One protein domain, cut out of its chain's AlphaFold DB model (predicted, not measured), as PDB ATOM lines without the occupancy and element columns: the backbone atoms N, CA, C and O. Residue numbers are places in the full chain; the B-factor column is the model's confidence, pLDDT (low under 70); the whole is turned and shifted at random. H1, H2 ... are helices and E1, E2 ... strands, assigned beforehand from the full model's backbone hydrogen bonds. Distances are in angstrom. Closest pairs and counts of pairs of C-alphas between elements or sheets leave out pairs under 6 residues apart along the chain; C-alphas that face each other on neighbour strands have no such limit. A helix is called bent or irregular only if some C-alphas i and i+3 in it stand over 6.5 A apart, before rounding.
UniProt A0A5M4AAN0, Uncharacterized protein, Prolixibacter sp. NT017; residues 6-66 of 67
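This is residues 6 to 66 of the 67 residues of an uncharacterized protein of Prolixibacter sp. NT017 (UniProt A0A5M4AAN0). Look first for a ribbon of two long antiparallel strands, E1 and E2: three short helices are gathered over one of its faces, and the other face has no helix. H2 packs closely on E2, H1 lies toward the ribbon's end where E1 runs into it, and H3 lies toward the other end, where E1 begins. The printed part has 61 residues, with two named strands and three named helices in the order E1, H1, H2, E2, H3; the class is mixed, helices and strands. The whole is compact, with a radius of gyration of the C-alphas of 10.8 A, and spans 31 by 23 by 17 A.

Find C-alpha 6 at (-33.273, -95.854, -81.303); from there E1 runs through residues 6 to 11, 17.1 A from first to last C-alpha. Its partner E2, residues 40 to 46, begins at C-alpha 40, at (-19.607, -97.542, -74.841), and covers 18.9 A. H1 is residues 12 to 20 and measures 14.0 A; it is irregular, with C-alphas 13 and 16 standing 7.1 A apart. H2 is residues 25 to 33 and measures 12.4 A. H3, residues 53 to 65, is the longest helix at 18.6 A and ends at C-alpha 65, at (-24.016, -111.708, -84.071).

Start with the sheet: E1 and E2 are antiparallel neighbours, at 157 degrees between their directions. Look there for N 8 and O 43, 2.9 A apart, and N 41 and O 10, 2.7 A apart, both within hydrogen-bond range. From E2 go to H2, where the closest C-alphas are those of Phe 31 and Leu 43, at 5.2 A. H1 and H2 are close but not clearly touching, Met 19 and Lys 28 having the closest C-alphas at 6.1 A. They run opposite ways at a shallow tilt of 19 degrees, H1's line being a rough one. The closest C-alphas of H1 and E2 are those of Glu 12 and Leu 40, 7.0 A apart. H3 has its closest C-alphas to E2 at Val 56 and Ile 45, 7.3 A. H1 and H3 are near each other, while H2 and H3 are apart. In H2 and H3 every O i to N i+4 pair is within hydrogen-bond range; in H1, 3 of 5 are.

The C-alphas of Gly 38 and Lys 50 are the two farthest apart, at 31.2 A. The printed part has no cut and no long link. Its mean pLDDT is 95.0, and no printed residue is under 70.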
ATOM      1  N   SER A   6     -33.889 -94.577 -81.666       92.69
ATOM      2  CA  SER A   6     -33.273 -95.854 -81.303       92.69
ATOM      3  C   SER A   6     -31.806 -95.614 -80.987       92.69
ATOM      4  O   SER A   6     -31.120 -94.937 -81.751       92.69
ATOM      5  N   ALA A   7     -31.327 -96.146 -79.866       94.00
ATOM      6  CA  ALA A   7     -29.931 -96.037 -79.465       94.00
ATOM      7  C   ALA A   7     -29.326 -97.430 -79.285       94.00
ATOM      8  O   ALA A   7     -29.900 -98.293 -78.621       94.00
ATOM      9  N   PHE A   8     -28.143 -97.622 -79.859       95.62
ATOM     10  CA  PHE A   8     -27.345 -98.834 -79.747       95.62
ATOM     11  C   PHE A   8     -25.976 -98.468 -79.191       95.62
ATOM     12  O   PHE A   8     -25.384 -97.475 -79.591       95.62
ATOM     13  N   TYR A   9     -25.463 -99.269 -78.265       95.94
ATOM     14  CA  TYR A   9     -24.217 -98.963 -77.564       95.94
ATOM     15  C   TYR A   9     -23.128 -99.960 -77.953       95.94
ATOM     16  O   TYR A   9     -23.332-101.170 -77.816       95.94
ATOM     17  N   PHE A  10     -21.986 -99.466 -78.423       96.25
ATOM     18  CA  PHE A  10     -20.881-100.270 -78.954       96.25
ATOM     19  C   PHE A  10     -19.597-100.039 -78.170       96.25
ATOM     20  O   PHE A  10     -19.350 -98.940 -77.700       96.25
ATOM     21  N   ALA A  11     -18.766-101.066 -78.023       95.25
ATOM     22  CA  ALA A  11     -17.424-100.876 -77.484       95.25
ATOM     23  C   ALA A  11     -16.495-100.321 -78.579       95.25
ATOM     24  O   ALA A  11     -16.714-100.597 -79.759       95.25
ATOM     25  N   GLU A  12     -15.413 -99.644 -78.191       93.75
ATOM     26  CA  GLU A  12     -14.366 -99.176 -79.122       93.75
ATOM     27  C   GLU A  12     -13.879-100.292 -80.059       93.75
ATOM     28  O   GLU A  12     -13.787-100.111 -81.267       93.75
ATOM     29  N   LYS A  13     -13.685-101.510 -79.527       94.12
ATOM     30  CA  LYS A  13     -13.249-102.674 -80.318       94.12
ATOM     31  C   LYS A  13     -14.209-103.072 -81.449       94.12
ATOM     32  O   LYS A  13     -13.786-103.730 -82.382       94.12
ATOM     33  N   THR A  14     -15.491-102.722 -81.332       95.31
ATOM     34  CA  THR A  14     -16.525-103.006 -82.344       95.31
ATOM     35  C   THR A  14     -16.774-101.822 -83.278       95.31
ATOM     36  O   THR A  14     -17.589-101.944 -84.186       95.31
ATOM     37  N   LYS A  15     -16.113-100.675 -83.054       94.94
ATOM     38  CA  LYS A  15     -16.263 -99.468 -83.875       94.94
ATOM     39  C   LYS A  15     -15.873 -99.715 -85.342       94.94
ATOM     40  O   LYS A  15     -16.687 -99.348 -86.185       94.94
ATOM     41  N   PRO A  16     -14.736-100.366 -85.676       96.44
ATOM     42  CA  PRO A  16     -14.371-100.627 -87.072       96.44
ATOM     43  C   PRO A  16     -15.453-101.407 -87.830       96.44
ATOM     44  O   PRO A  16     -15.931-100.940 -88.857       96.44
ATOM     45  N   ASP A  17     -15.938-102.509 -87.253       96.81
ATOM     46  CA  ASP A  17     -17.000-103.335 -87.839       96.81
ATOM     47  C   ASP A  17     -18.302-102.543 -88.079       96.81
ATOM     48  O   ASP A  17     -18.987-102.745 -89.080       96.81
ATOM     49  N   VAL A  18     -18.659-101.616 -87.175       96.69
ATOM     50  CA  VAL A  18     -19.835-100.741 -87.343       96.69
ATOM     51  C   VAL A  18     -19.646 -99.775 -88.518       96.69
ATOM     52  O   VAL A  18     -20.600 -99.523 -89.256       96.69
ATOM     53  N   MET A  19     -18.431 -99.262 -88.729       97.31
ATOM     54  CA  MET A  19     -18.118 -98.360 -89.845       97.31
ATOM     55  C   MET A  19     -18.195 -99.059 -91.211       97.31
ATOM     56  O   MET A  19     -18.414 -98.395 -92.227       97.31
ATOM     57  N   GLU A  20     -18.093-100.389 -91.247       97.50
ATOM     58  CA  GLU A  20     -18.219-101.203 -92.462       97.50
ATOM     59  C   GLU A  20     -19.668-101.588 -92.809       97.50
ATOM     60  O   GLU A  20     -19.930-102.023 -93.930       97.50
ATOM     61  N   LEU A  21     -20.635-101.399 -91.901       97.50
ATOM     62  CA  LEU A  21     -22.040-101.750 -92.159       97.50
ATOM     63  C   LEU A  21     -22.638-100.942 -93.321       97.50
ATOM     64  O   LEU A  21     -22.361 -99.754 -93.465       97.50
ATOM     65  N   ASP A  22     -23.522-101.552 -94.115       97.06
ATOM     66  CA  ASP A  22     -24.318-100.845 -95.134       97.06
ATOM     67  C   ASP A  22     -25.465-100.054 -94.473       97.06
ATOM     68  O   ASP A  22     -26.623-100.480 -94.474       97.06
ATOM     69  N   ILE A  23     -25.100 -98.938 -93.833       97.12
ATOM     70  CA  ILE A  23     -25.996 -97.957 -93.208       97.12
ATOM     71  C   ILE A  23     -25.624 -96.536 -93.631       97.12
ATOM     72  O   ILE A  23     -24.495 -96.296 -94.072       97.12
ATOM     73  N   ASP A  24     -26.554 -95.594 -93.459       96.81
ATOM     74  CA  ASP A  24     -26.368 -94.189 -93.839       96.81
ATOM     75  C   ASP A  24     -25.043 -93.586 -93.313       96.81
ATOM     76  O   ASP A  24     -24.685 -93.700 -92.135       96.81
ATOM     77  N   ASN A  25     -24.306 -92.909 -94.198       96.81
ATOM     78  CA  ASN A  25     -23.003 -92.313 -93.879       96.81
ATOM     79  C   ASN A  25     -23.085 -91.201 -92.824       96.81
ATOM     80  O   ASN A  25     -22.108 -90.955 -92.116       96.81
ATOM     81  N   THR A  26     -24.234 -90.541 -92.691       95.25
ATOM     82  CA  THR A  26     -24.499 -89.555 -91.637       95.25
ATOM     83  C   THR A  26     -24.521 -90.239 -90.277       95.25
ATOM     84  O   THR A  26     -23.870 -89.762 -89.354       95.25
ATOM     85  N   ILE A  27     -25.164 -91.410 -90.163       96.06
ATOM     86  CA  ILE A  27     -25.175 -92.207 -88.926       96.06
ATOM     87  C   ILE A  27     -23.744 -92.607 -88.547       96.06
ATOM     88  O   ILE A  27     -23.363 -92.490 -87.383       96.06
ATOM     89  N   LYS A  28     -22.933 -93.034 -89.526       96.94
ATOM     90  CA  LYS A  28     -21.516 -93.372 -89.304       96.94
ATOM     91  C   LYS A  28     -20.697 -92.165 -88.858       96.94
ATOM     92  O   LYS A  28     -19.923 -92.273 -87.914       96.94
ATOM     93  N   SER A  29     -20.884 -91.021 -89.513       96.75
ATOM     94  CA  SER A  29     -20.159 -89.785 -89.196       96.75
ATOM     95  C   SER A  29     -20.507 -89.275 -87.798       96.75
ATOM     96  O   SER A  29     -19.617 -88.918 -87.032       96.75
ATOM     97  N   GLU A  30     -21.792 -89.293 -87.430       95.69
ATOM     98  CA  GLU A  30     -22.231 -88.956 -86.077       95.69
ATOM     99  C   GLU A  30     -21.665 -89.937 -85.051       95.69
ATOM    100  O   GLU A  30     -21.159 -89.513 -84.019       95.69
ATOM    101  N   PHE A  31     -21.718 -91.242 -85.325       96.50
ATOM    102  CA  PHE A  31     -21.171 -92.270 -84.442       96.50
ATOM    103  C   PHE A  31     -19.660 -92.120 -84.224       96.50
ATOM    104  O   PHE A  31     -19.189 -92.282 -83.101       96.50
ATOM    105  N   ASP A  32     -18.906 -91.774 -85.268       95.50
ATOM    106  CA  ASP A  32     -17.457 -91.594 -85.188       95.50
ATOM    107  C   ASP A  32     -17.055 -90.411 -84.293       95.50
ATOM    108  O   ASP A  32     -16.065 -90.498 -83.566       95.50
ATOM    109  N   GLN A  33     -17.868 -89.350 -84.300       95.12
ATOM    110  CA  GLN A  33     -17.666 -88.125 -83.520       95.12
ATOM    111  C   GLN A  33     -18.220 -88.200 -82.089       95.12
ATOM    112  O   GLN A  33     -17.998 -87.288 -81.292       95.12
ATOM    113  N   ARG A  34     -18.985 -89.244 -81.748       92.81
ATOM    114  CA  ARG A  34     -19.631 -89.363 -80.436       92.81
ATOM    115  C   ARG A  34     -18.634 -89.738 -79.352       92.81
ATOM    116  O   ARG A  34     -17.882 -90.700 -79.472       92.81
ATOM    117  N   GLU A  35     -18.731 -89.030 -78.233       89.38
ATOM    118  CA  GLU A  35     -18.007 -89.386 -77.019       89.38
ATOM    119  C   GLU A  35     -18.539 -90.679 -76.387       89.38
ATOM    120  O   GLU A  35     -19.716 -91.049 -76.499       89.38
ATOM    121  N   LEU A  36     -17.652 -91.346 -75.651       90.44
ATOM    122  CA  LEU A  36     -17.986 -92.507 -74.843       90.44
ATOM    123  C   LEU A  36     -18.972 -92.140 -73.728       90.44
ATOM    124  O   LEU A  36     -18.742 -91.251 -72.915       90.44
ATOM    125  N   THR A  37     -20.039 -92.923 -73.613       89.88
ATOM    126  CA  THR A  37     -20.859 -93.013 -72.404       89.88
ATOM    127  C   THR A  37     -20.315 -94.151 -71.538       89.88
ATOM    128  O   THR A  37     -20.629 -95.329 -71.731       89.88
ATOM    129  N   GLY A  38     -19.428 -93.810 -70.600       91.38
ATOM    130  CA  GLY A  38     -18.689 -94.789 -69.803       91.38
ATOM    131  C   GLY A  38     -17.656 -95.539 -70.649       91.38
ATOM    132  O   GLY A  38     -16.579 -95.017 -70.906       91.38
ATOM    133  N   LYS A  39     -17.976 -96.771 -71.072       92.62
ATOM    134  CA  LYS A  39     -17.117 -97.614 -71.940       92.62
ATOM    135  C   LYS A  39     -17.702 -97.862 -73.333       92.62
ATOM    136  O   LYS A  39     -17.156 -98.664 -74.088       92.62
ATOM    137  N   LEU A  40     -18.851 -97.260 -73.631       96.38
ATOM    138  CA  LEU A  40     -19.607 -97.542 -74.841       96.38
ATOM    139  C   LEU A  40     -19.852 -96.265 -75.634       96.38
ATOM    140  O   LEU A  40     -20.222 -95.245 -75.066       96.38
ATOM    141  N   ILE A  41     -19.711 -96.347 -76.946       96.62
ATOM    142  CA  ILE A  41     -20.052 -95.297 -77.892       96.62
ATOM    143  C   ILE A  41     -21.529 -95.476 -78.271       96.62
ATOM    144  O   ILE A  41     -21.916 -96.563 -78.726       96.62
ATOM    145  N   PRO A  42     -22.381 -94.459 -78.077       96.88
ATOM    146  CA  PRO A  42     -23.762 -94.502 -78.529       96.88
ATOM    147  C   PRO A  42     -23.860 -94.210 -80.033       96.88
ATOM    148  O   PRO A  42     -23.456 -93.150 -80.501       96.88
ATOM    149  N   LEU A  43     -24.496 -95.114 -80.771       97.06
ATOM    150  CA  LEU A  43     -25.007 -94.892 -82.119       97.06
ATOM    151  C   LEU A  43     -26.506 -94.617 -82.010       97.06
ATOM    152  O   LEU A  43     -27.261 -95.455 -81.514       97.06
ATOM    153  N   VAL A  44     -26.940 -93.437 -82.448       95.25
ATOM    154  CA  VAL A  44     -28.338 -93.007 -82.340       95.25
ATOM    155  C   VAL A  44     -28.930 -92.838 -83.727       95.25
ATOM    156  O   VAL A  44     -28.362 -92.145 -84.558       95.25
ATOM    157  N   ILE A  45     -30.103 -93.426 -83.947       95.44
ATOM    158  CA  ILE A  45     -30.895 -93.233 -85.161       95.44
ATOM    159  C   ILE A  45     -32.178 -92.506 -84.785       95.44
ATOM    160  O   ILE A  45     -32.945 -92.965 -83.931       95.44
ATOM    161  N   ASN A  46     -32.420 -91.370 -85.437       93.44
ATOM    162  CA  ASN A  46     -33.692 -90.670 -85.350       93.44
ATOM    163  C   ASN A  46     -34.661 -91.244 -86.390       93.44
ATOM    164  O   ASN A  46     -34.467 -91.062 -87.590       93.44
ATOM    165  N   VAL A  47     -35.701 -91.943 -85.940       91.44
ATOM    166  CA  VAL A  47     -36.649 -92.625 -86.825       91.44
ATOM    167  C   VAL A  47     -37.778 -91.660 -87.164       91.44
ATOM    168  O   VAL A  47     -38.736 -91.502 -86.409       91.44
ATOM    169  N   THR A  48     -37.642 -90.977 -88.297       91.25
ATOM    170  CA  THR A  48     -38.645 -90.027 -88.806       91.25
ATOM    171  C   THR A  48     -39.552 -90.642 -89.873       91.25
ATOM    172  O   THR A  48     -40.612 -90.087 -90.156       91.25
ATOM    173  N   GLY A  49     -39.186 -91.804 -90.425       90.56
ATOM    174  CA  GLY A  49     -39.951 -92.533 -91.430       90.56
ATOM    175  C   GLY A  49     -39.514 -93.993 -91.573       90.56
ATOM    176  O   GLY A  49     -38.799 -94.544 -90.738       90.56
ATOM    177  N   LYS A  50     -39.992 -94.648 -92.638       91.50
ATOM    178  CA  LYS A  50     -39.666 -96.057 -92.927       91.50
ATOM    179  C   LYS A  50     -38.256 -96.244 -93.484       91.50
ATOM    180  O   LYS A  50     -37.691 -97.317 -93.308       91.50
ATOM    181  N   GLU A  51     -37.702 -95.210 -94.112       91.50
ATOM    182  CA  GLU A  51     -36.364 -95.201 -94.720       91.50
ATOM    183  C   GLU A  51     -35.295 -95.667 -93.711       91.50
ATOM    184  O   GLU A  51     -34.477 -96.531 -94.010       91.50
ATOM    185  N   GLN A  52     -35.375 -95.185 -92.463       94.69
ATOM    186  CA  GLN A  52     -34.395 -95.483 -91.410       94.69
ATOM    187  C   GLN A  52     -34.543 -96.888 -90.808       94.69
ATOM    188  O   GLN A  52     -33.685 -97.333 -90.044       94.69
ATOM    189  N   LEU A  53     -35.629 -97.610 -91.115       95.25
ATOM    190  CA  LEU A  53     -35.823 -98.963 -90.589       95.25
ATOM    191  C   LEU A  53     -34.795 -99.939 -91.162       95.25
ATOM    192  O   LEU A  53     -34.422-100.873 -90.454       95.25
ATOM    193  N   LYS A  54     -34.307 -99.713 -92.392       96.19
ATOM    194  CA  LYS A  54     -33.220-100.514 -92.970       96.19
ATOM    195  C   LYS A  54     -31.987-100.450 -92.067       96.19
ATOM    196  O   LYS A  54     -31.507-101.491 -91.636       96.19
ATOM    197  N   ASP A  55     -31.550 -99.246 -91.702       96.88
ATOM    198  CA  ASP A  55     -30.367 -99.047 -90.856       96.88
ATOM    199  C   ASP A  55     -30.554 -99.647 -89.461       96.88
ATOM    200  O   ASP A  55     -29.673-100.336 -88.942       96.88
ATOM    201  N   VAL A  56     -31.733 -99.445 -88.861       96.69
ATOM    202  CA  VAL A  56     -32.078-100.043 -87.563       96.69
ATOM    203  C   VAL A  56     -31.976-101.568 -87.622       96.69
ATOM    204  O   VAL A  56     -31.381-102.173 -86.731       96.69
ATOM    205  N   LEU A  57     -32.529-102.200 -88.660       96.69
ATOM    206  CA  LEU A  57     -32.489-103.654 -88.818       96.69
ATOM    207  C   LEU A  57     -31.065-104.163 -89.055       96.69
ATOM    208  O   LEU A  57     -30.650-105.091 -88.361       96.69
ATOM    209  N   THR A  58     -30.290-103.516 -89.932       97.81
ATOM    210  CA  THR A  58     -28.876-103.851 -90.176       97.81
ATOM    211  C   THR A  58     -28.074-103.854 -88.872       97.81
ATOM    212  O   THR A  58     -27.324-104.790 -88.581       97.81
ATOM    213  N   ILE A  59     -28.269-102.833 -88.032       97.25
ATOM    214  CA  ILE A  59     -27.582-102.713 -86.743       97.25
ATOM    215  C   ILE A  59     -28.048-103.779 -85.750       97.25
ATOM    216  O   ILE A  59     -27.220-104.364 -85.048       97.25
ATOM    217  N   VAL A  60     -29.352-104.060 -85.685       96.25
ATOM    218  CA  VAL A  60     -29.909-105.122 -84.831       96.25
ATOM    219  C   VAL A  60     -29.333-106.484 -85.214       96.25
ATOM    220  O   VAL A  60     -28.950-107.257 -84.335       96.25
ATOM    221  N   GLU A  61     -29.249-106.790 -86.505       97.06
ATOM    222  CA  GLU A  61     -28.671-108.041 -86.994       97.06
ATOM    223  C   GLU A  61     -27.188-108.157 -86.651       97.06
ATOM    224  O   GLU A  61     -26.754-109.208 -86.185       97.06
ATOM    225  N   TYR A  62     -26.419-107.078 -86.814       96.81
ATOM    226  CA  TYR A  62     -25.029-107.032 -86.370       96.81
ATOM    227  C   TYR A  62     -24.906-107.284 -84.862       96.81
ATOM    228  O   TYR A  62     -24.189-108.192 -84.443       96.81
ATOM    229  N   LYS A  63     -25.685-106.565 -84.046       94.50
ATOM    230  CA  LYS A  63     -25.743-106.735 -82.585       94.50
ATOM    231  C   LYS A  63     -26.038-108.173 -82.166       94.50
ATOM    232  O   LYS A  63     -25.423-108.648 -81.222       94.50
ATOM    233  N   LYS A  64     -26.947-108.864 -82.858       94.38
ATOM    234  CA  LYS A  64     -27.287-110.272 -82.584       94.38
ATOM    235  C   LYS A  64     -26.134-111.243 -82.861       94.38
ATOM    236  O   LYS A  64     -26.122-112.326 -82.288       94.38
ATOM    237  N   ARG A  65     -25.198-110.888 -83.747       93.81
ATOM    238  CA  ARG A  65     -24.016-111.708 -84.071       93.81
ATOM    239  C   ARG A  65     -22.847-111.479 -83.112       93.81
ATOM    240  O   ARG A  65     -21.954-112.323 -83.051       93.81
ATOM    241  N   LEU A  66     -22.844-110.364 -82.380       88.81
ATOM    242  CA  LEU A  66     -21.858-110.098 -81.338       88.81
ATOM    243  C   LEU A  66     -22.083-111.079 -80.176       88.81
ATOM    244  O   LEU A  66     -23.132-111.048 -79.537       88.81
TER     245      LEU A  66